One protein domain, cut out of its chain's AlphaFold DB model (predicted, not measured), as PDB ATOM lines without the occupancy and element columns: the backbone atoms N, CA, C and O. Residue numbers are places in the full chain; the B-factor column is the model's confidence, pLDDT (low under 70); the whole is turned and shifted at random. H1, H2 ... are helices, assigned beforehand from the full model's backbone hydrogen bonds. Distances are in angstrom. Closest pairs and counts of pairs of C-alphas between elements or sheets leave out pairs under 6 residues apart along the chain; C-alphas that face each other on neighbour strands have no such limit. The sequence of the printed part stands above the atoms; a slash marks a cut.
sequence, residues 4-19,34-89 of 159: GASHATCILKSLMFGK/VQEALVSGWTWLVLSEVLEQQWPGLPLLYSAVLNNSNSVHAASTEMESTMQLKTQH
ATOM      1  N   GLY A   4     625.560 358.906 486.775       54.62
ATOM      2  CA  GLY A   4     624.690 358.742 485.604       54.62
ATOM      3  C   GLY A   4     624.562 357.290 485.121       54.62
ATOM      4  O   GLY A   4     623.462 356.846 484.800       54.62
ATOM      5  N   ALA A   5     625.655 356.518 485.131       56.12
ATOM      6  CA  ALA A   5     625.623 355.112 484.729       56.12
ATOM      7  C   ALA A   5     624.878 354.227 485.742       56.12
ATOM      8  O   ALA A   5     624.208 353.282 485.322       56.12
ATOM      9  N   SER A   6     624.951 354.525 487.049       59.34
ATOM     10  CA  SER A   6     624.227 353.754 488.073       59.34
ATOM     11  C   SER A   6     622.720 354.017 488.036       59.34
ATOM     12  O   SER A   6     621.939 353.070 488.111       59.34
ATOM     13  N   HIS A   7     622.288 355.264 487.827       62.41
ATOM     14  CA  HIS A   7     620.863 355.581 487.707       62.41
ATOM     15  C   HIS A   7     620.266 355.046 486.403       62.41
ATOM     16  O   HIS A   7     619.201 354.435 486.443       62.41
ATOM     17  N   ALA A   8     620.968 355.170 485.270       64.19
ATOM     18  CA  ALA A   8     620.523 354.593 484.003       64.19
ATOM     19  C   ALA A   8     620.389 353.062 484.080       64.19
ATOM     20  O   ALA A   8     619.399 352.510 483.604       64.19
ATOM     21  N   THR A   9     621.325 352.366 484.741       67.12
ATOM     22  CA  THR A   9     621.185 350.918 484.985       67.12
ATOM     23  C   THR A   9     620.073 350.592 485.976       67.12
ATOM     24  O   THR A   9     619.400 349.585 485.789       67.12
ATOM     25  N   CYS A  10     619.822 351.423 486.990       62.53
ATOM     26  CA  CYS A  10     618.697 351.237 487.912       62.53
ATOM     27  C   CYS A  10     617.342 351.408 487.201       62.53
ATOM     28  O   CYS A  10     616.404 350.645 487.438       62.53
ATOM     29  N   ILE A  11     617.255 352.354 486.264       67.38
ATOM     30  CA  ILE A  11     616.077 352.586 485.420       67.38
ATOM     31  C   ILE A  11     615.892 351.458 484.409       67.38
ATOM     32  O   ILE A  11     614.798 350.929 484.271       67.38
ATOM     33  N   LEU A  12     616.959 351.023 483.740       70.12
ATOM     34  CA  LEU A  12     616.900 349.866 482.847       70.12
ATOM     35  C   LEU A  12     616.505 348.602 483.609       70.12
ATOM     36  O   LEU A  12     615.637 347.870 483.149       70.12
ATOM     37  N   LYS A  13     617.062 348.379 484.805       66.75
ATOM     38  CA  LYS A  13     616.660 347.275 485.680       66.75
ATOM     39  C   LYS A  13     615.191 347.393 486.061       66.75
ATOM     40  O   LYS A  13     614.465 346.431 485.878       66.75
ATOM     41  N   SER A  14     614.720 348.546 486.522       62.78
ATOM     42  CA  SER A  14     613.304 348.730 486.880       62.78
ATOM     43  C   SER A  14     612.354 348.637 485.684       62.78
ATOM     44  O   SER A  14     611.254 348.131 485.852       62.78
ATOM     45  N   LEU A  15     612.769 349.008 484.470       66.12
ATOM     46  CA  LEU A  15     612.009 348.759 483.237       66.12
ATOM     47  C   LEU A  15     612.017 347.276 482.837       66.12
ATOM     48  O   LEU A  15     610.997 346.760 482.383       66.12
ATOM     49  N   MET A  16     613.139 346.573 483.018       65.94
ATOM     50  CA  MET A  16     613.236 345.127 482.785       65.94
ATOM     51  C   MET A  16     612.404 344.339 483.802       65.94
ATOM     52  O   MET A  16     611.680 343.429 483.411       65.94
ATOM     53  N   PHE A  17     612.435 344.731 485.077       63.22
ATOM     54  CA  PHE A  17     611.586 344.174 486.130       63.22
ATOM     55  C   PHE A  17     610.124 344.631 485.994       63.22
ATOM     56  O   PHE A  17     609.222 343.876 486.319       63.22
ATOM     57  N   GLY A  18     609.862 345.818 485.444       56.22
ATOM     58  CA  GLY A  18     608.515 346.319 485.145       56.22
ATOM     59  C   GLY A  18     607.857 345.652 483.934       56.22
ATOM     60  O   GLY A  18     606.644 345.737 483.767       56.22
ATOM     61  N   LYS A  19     608.632 344.942 483.100       51.22
ATOM     62  CA  LYS A  19     608.110 344.008 482.089       51.22
ATOM     63  C   LYS A  19     607.703 342.650 482.673       51.22
ATOM     64  O   LYS A  19     607.172 341.825 481.929       51.22
ATOM     65  N   VAL A  34     613.711 350.768 497.075       76.06
ATOM     66  CA  VAL A  34     613.809 350.842 495.605       76.06
ATOM     67  C   VAL A  34     612.834 351.866 495.016       76.06
ATOM     68  O   VAL A  34     613.180 352.533 494.049       76.06
ATOM     69  N   GLN A  35     611.640 352.041 495.594       79.56
ATOM     70  CA  GLN A  35     610.698 353.060 495.124       79.56
ATOM     71  C   GLN A  35     611.239 354.466 495.398       79.56
ATOM     72  O   GLN A  35     611.161 355.329 494.529       79.56
ATOM     73  N   GLU A  36     611.836 354.687 496.569       81.12
ATOM     74  CA  GLU A  36     612.467 355.965 496.906       81.12
ATOM     75  C   GLU A  36     613.653 356.270 495.981       81.12
ATOM     76  O   GLU A  36     613.752 357.371 495.437       81.12
ATOM     77  N   ALA A  37     614.497 355.270 495.706       75.56
ATOM     78  CA  ALA A  37     615.590 355.393 494.746       75.56
ATOM     79  C   ALA A  37     615.090 355.720 493.328       75.56
ATOM     80  O   ALA A  37     615.709 356.526 492.631       75.56
ATOM     81  N   LEU A  38     613.958 355.142 492.909       77.69
ATOM     82  CA  LEU A  38     613.335 355.439 491.618       77.69
ATOM     83  C   LEU A  38     612.782 356.863 491.564       77.69
ATOM     84  O   LEU A  38     613.074 357.577 490.610       77.69
ATOM     85  N   VAL A  39     612.031 357.298 492.579       79.88
ATOM     86  CA  VAL A  39     611.463 358.658 492.639       79.88
ATOM     87  C   VAL A  39     612.571 359.713 492.666       79.88
ATOM     88  O   VAL A  39     612.522 360.698 491.922       79.88
ATOM     89  N   SER A  40     613.606 359.479 493.475       80.88
ATOM     90  CA  SER A  40     614.788 360.337 493.530       80.88
ATOM     91  C   SER A  40     615.499 360.373 492.173       80.88
ATOM     92  O   SER A  40     615.708 361.448 491.609       80.88
ATOM     93  N   GLY A  41     615.777 359.207 491.579       76.50
ATOM     94  CA  GLY A  41     616.438 359.100 490.277       76.50
ATOM     95  C   GLY A  41     615.661 359.764 489.135       76.50
ATOM     96  O   GLY A  41     616.265 360.390 488.265       76.50
ATOM     97  N   TRP A  42     614.329 359.690 489.153       77.25
ATOM     98  CA  TRP A  42     613.483 360.294 488.121       77.25
ATOM     99  C   TRP A  42     613.538 361.819 488.136       77.25
ATOM    100  O   TRP A  42     613.628 362.449 487.083       77.25
ATOM    101  N   THR A  43     613.564 362.414 489.330       78.19
ATOM    102  CA  THR A  43     613.705 363.868 489.494       78.19
ATOM    103  C   THR A  43     615.020 364.357 488.890       78.19
ATOM    104  O   THR A  43     615.043 365.357 488.173       78.19
ATOM    105  N   TRP A  44     616.108 363.614 489.114       76.81
ATOM    106  CA  TRP A  44     617.416 363.932 488.545       76.81
ATOM    107  C   TRP A  44     617.459 363.801 487.027       76.81
ATOM    108  O   TRP A  44     618.090 364.631 486.377       76.81
ATOM    109  N   LEU A  45     616.762 362.820 486.451       77.00
ATOM    110  CA  LEU A  45     616.671 362.706 484.999       77.00
ATOM    111  C   LEU A  45     615.924 363.874 484.365       77.00
ATOM    112  O   LEU A  45     616.435 364.474 483.422       77.00
ATOM    113  N   VAL A  46     614.754 364.227 484.901       80.19
ATOM    114  CA  VAL A  46     613.984 365.373 484.399       80.19
ATOM    115  C   VAL A  46     614.807 366.652 484.520       80.19
ATOM    116  O   VAL A  46     614.872 367.433 483.574       80.19
ATOM    117  N   LEU A  47     615.490 366.845 485.651       80.19
ATOM    118  CA  LEU A  47     616.373 367.990 485.833       80.19
ATOM    119  C   LEU A  47     617.528 367.985 484.823       80.19
ATOM    120  O   LEU A  47     617.837 369.035 484.269       80.19
ATOM    121  N   SER A  48     618.144 366.829 484.556       76.81
ATOM    122  CA  SER A  48     619.242 366.724 483.589       76.81
ATOM    123  C   SER A  48     618.805 367.056 482.161       76.81
ATOM    124  O   SER A  48     619.532 367.757 481.468       76.81
ATOM    125  N   GLU A  49     617.599 366.646 481.758       81.06
ATOM    126  CA  GLU A  49     617.018 366.974 480.450       81.06
ATOM    127  C   GLU A  49     616.736 368.478 480.330       81.06
ATOM    128  O   GLU A  49     617.129 369.118 479.358       81.06
ATOM    129  N   VAL A  50     616.113 369.075 481.354       87.25
ATOM    130  CA  VAL A  50     615.856 370.526 481.388       87.25
ATOM    131  C   VAL A  50     617.169 371.314 481.357       87.25
ATOM    132  O   VAL A  50     617.257 372.341 480.681       87.25
ATOM    133  N   LEU A  51     618.197 370.841 482.065       82.19
ATOM    134  CA  LEU A  51     619.520 371.459 482.057       82.19
ATOM    135  C   LEU A  51     620.215 371.323 480.706       82.19
ATOM    136  O   LEU A  51     620.820 372.295 480.277       82.19
ATOM    137  N   GLU A  52     620.115 370.184 480.023       83.25
ATOM    138  CA  GLU A  52     620.715 370.000 478.695       83.25
ATOM    139  C   GLU A  52     620.063 370.919 477.654       83.25
ATOM    140  O   GLU A  52     620.755 371.530 476.841       83.25
ATOM    141  N   GLN A  53     618.736 371.080 477.715       88.50
ATOM    142  CA  GLN A  53     618.003 371.970 476.810       88.50
ATOM    143  C   GLN A  53     618.392 373.436 476.991       88.50
ATOM    144  O   GLN A  53     618.478 374.182 476.017       88.50
ATOM    145  N   GLN A  54     618.605 373.859 478.236       93.69
ATOM    146  CA  GLN A  54     619.011 375.226 478.522       93.69
ATOM    147  C   GLN A  54     620.507 375.411 478.233       93.69
ATOM    148  O   GLN A  54     620.904 376.408 477.626       93.69
ATOM    149  N   TRP A  55     621.347 374.513 478.746       90.69
ATOM    150  CA  TRP A  55     622.801 374.649 478.844       90.69
ATOM    151  C   TRP A  55     623.478 373.357 478.332       90.69
ATOM    152  O   TRP A  55     623.862 372.494 479.130       90.69
ATOM    153  N   PRO A  56     623.657 373.223 477.004       90.38
ATOM    154  CA  PRO A  56     624.186 372.007 476.392       90.38
ATOM    155  C   PRO A  56     625.561 371.624 476.950       90.38
ATOM    156  O   PRO A  56     626.467 372.459 477.032       90.38
ATOM    157  N   GLY A  57     625.729 370.357 477.332       79.69
ATOM    158  CA  GLY A  57     626.987 369.822 477.860       79.69
ATOM    159  C   GLY A  57     627.266 370.104 479.343       79.69
ATOM    160  O   GLY A  57     628.254 369.590 479.879       79.69
ATOM    161  N   LEU A  58     626.407 370.851 480.047       80.25
ATOM    162  CA  LEU A  58     626.536 371.060 481.494       80.25
ATOM    163  C   LEU A  58     626.429 369.743 482.300       80.25
ATOM    164  O   LEU A  58     627.285 369.517 483.160       80.25
ATOM    165  N   PRO A  59     625.465 368.835 482.038       77.38
ATOM    166  CA  PRO A  59     625.404 367.529 482.697       77.38
ATOM    167  C   PRO A  59     626.679 366.700 482.490       77.38
ATOM    168  O   PRO A  59     627.173 366.069 483.429       77.38
ATOM    169  N   LEU A  60     627.258 366.743 481.284       78.12
ATOM    170  CA  LEU A  60     628.510 366.052 480.979       78.12
ATOM    171  C   LEU A  60     629.674 366.627 481.796       78.12
ATOM    172  O   LEU A  60     630.420 365.862 482.411       78.12
ATOM    173  N   LEU A  61     629.788 367.957 481.872       76.75
ATOM    174  CA  LEU A  61     630.793 368.634 482.693       76.75
ATOM    175  C   LEU A  61     630.666 368.241 484.169       76.75
ATOM    176  O   LEU A  61     631.658 367.859 484.789       76.75
ATOM    177  N   TYR A  62     629.449 368.264 484.721       77.75
ATOM    178  CA  TYR A  62     629.201 367.836 486.099       77.75
ATOM    179  C   TYR A  62     629.604 366.381 486.326       77.75
ATOM    180  O   TYR A  62     630.256 366.071 487.323       77.75
ATOM    181  N   SER A  63     629.276 365.489 485.388       77.81
ATOM    182  CA  SER A  63     629.663 364.082 485.491       77.81
ATOM    183  C   SER A  63     631.187 363.900 485.496       77.81
ATOM    184  O   SER A  63     631.709 363.115 486.289       77.81
ATOM    185  N   ALA A  64     631.916 364.671 484.684       75.75
ATOM    186  CA  ALA A  64     633.375 364.644 484.636       75.75
ATOM    187  C   ALA A  64     633.998 365.170 485.938       75.75
ATOM    188  O   ALA A  64     634.921 364.556 486.474       75.75
ATOM    189  N   VAL A  65     633.457 366.263 486.486       77.81
ATOM    190  CA  VAL A  65     633.899 366.839 487.765       77.81
ATOM    191  C   VAL A  65     633.657 365.867 488.921       77.81
ATOM    192  O   VAL A  65     634.557 365.658 489.732       77.81
ATOM    193  N   LEU A  66     632.489 365.222 488.976       77.31
ATOM    194  CA  LEU A  66     632.177 364.233 490.012       77.31
ATOM    195  C   LEU A  66     633.106 363.017 489.946       77.31
ATOM    196  O   LEU A  66     633.605 362.565 490.975       77.31
ATOM    197  N   ASN A  67     633.396 362.517 488.742       78.44
ATOM    198  CA  ASN A  67     634.347 361.417 488.572       78.44
ATOM    199  C   ASN A  67     635.752 361.804 489.037       78.44
ATOM    200  O   ASN A  67     636.407 361.021 489.725       78.44
ATOM    201  N   ASN A  68     636.191 363.022 488.709       81.19
ATOM    202  CA  ASN A  68     637.474 363.536 489.168       81.19
ATOM    203  C   ASN A  68     637.506 363.633 490.703       81.19
ATOM    204  O   ASN A  68     638.412 363.093 491.335       81.19
ATOM    205  N   SER A  69     636.471 364.210 491.317       80.31
ATOM    206  CA  SER A  69     636.375 364.345 492.776       80.31
ATOM    207  C   SER A  69     636.455 362.996 493.498       80.31
ATOM    208  O   SER A  69     637.177 362.874 494.485       80.31
ATOM    209  N   ASN A  70     635.773 361.967 492.987       77.88
ATOM    210  CA  ASN A  70     635.832 360.622 493.564       77.88
ATOM    211  C   ASN A  70     637.242 360.020 493.471       77.88
ATOM    212  O   ASN A  70     637.708 359.404 494.427       77.88
ATOM    213  N   SER A  71     637.939 360.228 492.349       81.19
ATOM    214  CA  SER A  71     639.313 359.740 492.175       81.19
ATOM    215  C   SER A  71     640.315 360.451 493.090       81.19
ATOM    216  O   SER A  71     641.171 359.799 493.685       81.19
ATOM    217  N   VAL A  72     640.166 361.767 493.275       84.00
ATOM    218  CA  VAL A  72     640.994 362.554 494.200       84.00
ATOM    219  C   VAL A  72     640.766 362.102 495.637       84.00
ATOM    220  O   VAL A  72     641.725 361.953 496.393       84.00
ATOM    221  N   HIS A  73     639.513 361.846 496.018       82.62
ATOM    222  CA  HIS A  73     639.205 361.375 497.360       82.62
ATOM    223  C   HIS A  73     639.810 359.991 497.628       82.62
ATOM    224  O   HIS A  73     640.483 359.820 498.640       82.62
ATOM    225  N   ALA A  74     639.678 359.053 496.682       82.06
ATOM    226  CA  ALA A  74     640.309 357.737 496.776       82.06
ATOM    227  C   ALA A  74     641.838 357.839 496.942       82.06
ATOM    228  O   ALA A  74     642.397 357.252 497.867       82.06
ATOM    229  N   ALA A  75     642.501 358.662 496.123       85.44
ATOM    230  CA  ALA A  75     643.943 358.891 496.227       85.44
ATOM    231  C   ALA A  75     644.349 359.512 497.579       85.44
ATOM    232  O   ALA A  75     645.382 359.156 498.151       85.44
ATOM    233  N   SER A  76     643.531 360.419 498.120       90.50
ATOM    234  CA  SER A  76     643.758 361.015 499.441       90.50
ATOM    235  C   SER A  76     643.674 359.973 500.558       90.50
ATOM    236  O   SER A  76     644.530 359.955 501.442       90.50
ATOM    237  N   THR A  77     642.672 359.092 500.519       91.00
ATOM    238  CA  THR A  77     642.505 358.017 501.506       91.00
ATOM    239  C   THR A  77     643.662 357.020 501.449       91.00
ATOM    240  O   THR A  77     644.187 356.614 502.486       91.00
ATOM    241  N   GLU A  78     644.123 356.662 500.248       87.44
ATOM    242  CA  GLU A  78     645.303 355.811 500.078       87.44
ATOM    243  C   GLU A  78     646.552 356.459 500.687       87.44
ATOM    244  O   GLU A  78     647.270 355.825 501.468       87.44
ATOM    245  N   MET A  79     646.782 357.745 500.419       91.19
ATOM    246  CA  MET A  79     647.905 358.484 500.996       91.19
ATOM    247  C   MET A  79     647.846 358.523 502.530       91.19
ATOM    248  O   MET A  79     648.863 358.286 503.191       91.19
ATOM    249  N   GLU A  80     646.668 358.763 503.104       91.69
ATOM    250  CA  GLU A  80     646.470 358.761 504.554       91.69
ATOM    251  C   GLU A  80     646.762 357.383 505.162       91.69
ATOM    252  O   GLU A  80     647.524 357.278 506.126       91.69
ATOM    253  N   SER A  81     646.246 356.311 504.553       88.12
ATOM    254  CA  SER A  81     646.497 354.940 505.011       88.12
ATOM    255  C   SER A  81     647.993 354.594 504.993       88.12
ATOM    256  O   SER A  81     648.523 354.014 505.943       88.12
ATOM    257  N   THR A  82     648.717 355.047 503.966       86.75
ATOM    258  CA  THR A  82     650.164 354.836 503.837       86.75
ATOM    259  C   THR A  82     650.931 355.581 504.933       86.75
ATOM    260  O   THR A  82     651.895 355.063 505.506       86.75
ATOM    261  N   MET A  83     650.490 356.798 505.267       89.19
ATOM    262  CA  MET A  83     651.065 357.595 506.348       89.19
ATOM    263  C   MET A  83     650.817 356.958 507.720       89.19
ATOM    264  O   MET A  83     651.738 356.908 508.542       89.19
ATOM    265  N   GLN A  84     649.617 356.427 507.961       88.62
ATOM    266  CA  GLN A  84     649.300 355.703 509.194       88.62
ATOM    267  C   GLN A  84     650.160 354.442 509.334       88.62
ATOM    268  O   GLN A  84     650.772 354.242 510.385       88.62
ATOM    269  N   LEU A  85     650.314 353.654 508.262       83.88
ATOM    270  CA  LEU A  85     651.195 352.481 508.250       83.88
ATOM    271  C   LEU A  85     652.644 352.859 508.565       83.88
ATOM    272  O   LEU A  85     653.263 352.248 509.437       83.88
ATOM    273  N   LYS A  86     653.171 353.911 507.927       80.81
ATOM    274  CA  LYS A  86     654.530 354.404 508.190       80.81
ATOM    275  C   LYS A  86     654.706 354.841 509.645       80.81
ATOM    276  O   LYS A  86     655.717 354.513 510.255       80.81
ATOM    277  N   THR A  87     653.733 355.559 510.197       83.88
ATOM    278  CA  THR A  87     653.814 356.103 511.562       83.88
ATOM    279  C   THR A  87     653.704 355.004 512.618       83.88
ATOM    280  O   THR A  87     654.413 355.042 513.618       83.88
ATOM    281  N   GLN A  88     652.847 354.007 512.393       82.31
ATOM    282  CA  GLN A  88     652.623 352.917 513.346       82.31
ATOM    283  C   GLN A  88     653.697 351.818 513.276       82.31
ATOM    284  O   GLN A  88     653.989 351.199 514.295       82.31
ATOM    285  N   HIS A  89     654.286 351.561 512.100       70.94
ATOM    286  CA  HIS A  89     655.129 350.375 511.875       70.94
ATOM    287  C   HIS A  89     656.614 350.683 511.643       70.94
ATOM    288  O   HIS A  89     657.426 349.757 511.645       70.94
TER     289      HIS A  89
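Overview. This is residues 4 to 19 and 34 to 89 of the 159 residues of the protein "Hypothetical protein" of Symbiodinium sp. CCMP2592 (UniProt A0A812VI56). Two helices make an open V: the long, straight H3 and the shorter H2 meet near their ends at a tight turn, and most of H3, residues 64 to 89, sticks out as a free arm. The third helix, H1, lies near the other part of H2, with its first residue toward the beginning of H3. The 72 printed residues have three named helices, H1, H2 and H3 in chain order, and no named strand; the class is all helix. The whole is extended, with a radius of gyration of the C-alphas of 18.2 A, and its flat outline spans 55 by 33 by 16 A.

Arrangement. H3, residues 58 to 89, touches H2, residues 34 to 54, with residues 58 to 59 alone, beside residues 48 to 52 of H2. Their closest C-alphas, those of Ser 48 and Pro 59, are 6.3 A apart. The two helices run opposite ways at a steep tilt of 56 degrees. H1, residues 4 to 18, only just touches H2, with 3 pairs of C-alphas within 8 A, through residues 7 to 11 of H1 and 38 to 41 of H2 alone. The closest C-alphas are those of His 7 and Gly 41, 6.2 A apart; these helices run opposite ways at a steep tilt of 55 degrees. H1 and H3 are close but not clearly touching, the closest C-alphas being those of Gly 4 and Ser 63 at 7.3 A. In H1, H2 and H3 every O i to N i+4 pair is within hydrogen-bond range.

Along the chain. H3 measures 46.6 A from first to last C-alpha and ends at C-alpha 89 (655.129, 350.375, 511.875). H2 measures 30.2 A. H1 measures 20.4 A and begins at C-alpha 4 (624.690, 358.742, 485.604).

Size, cuts and confidence. The C-alphas of Lys 19 and His 89, the two farthest apart, are 56.0 A apart. Residues 20 to 33 are not printed, and C-alphas 19 and 34 are 16.2 A apart across the cut. The link from H2 to H3 is tight. Mean pLDDT of the printed part is 77.6; residues 4 to 11 and 13 to 19 are under 70.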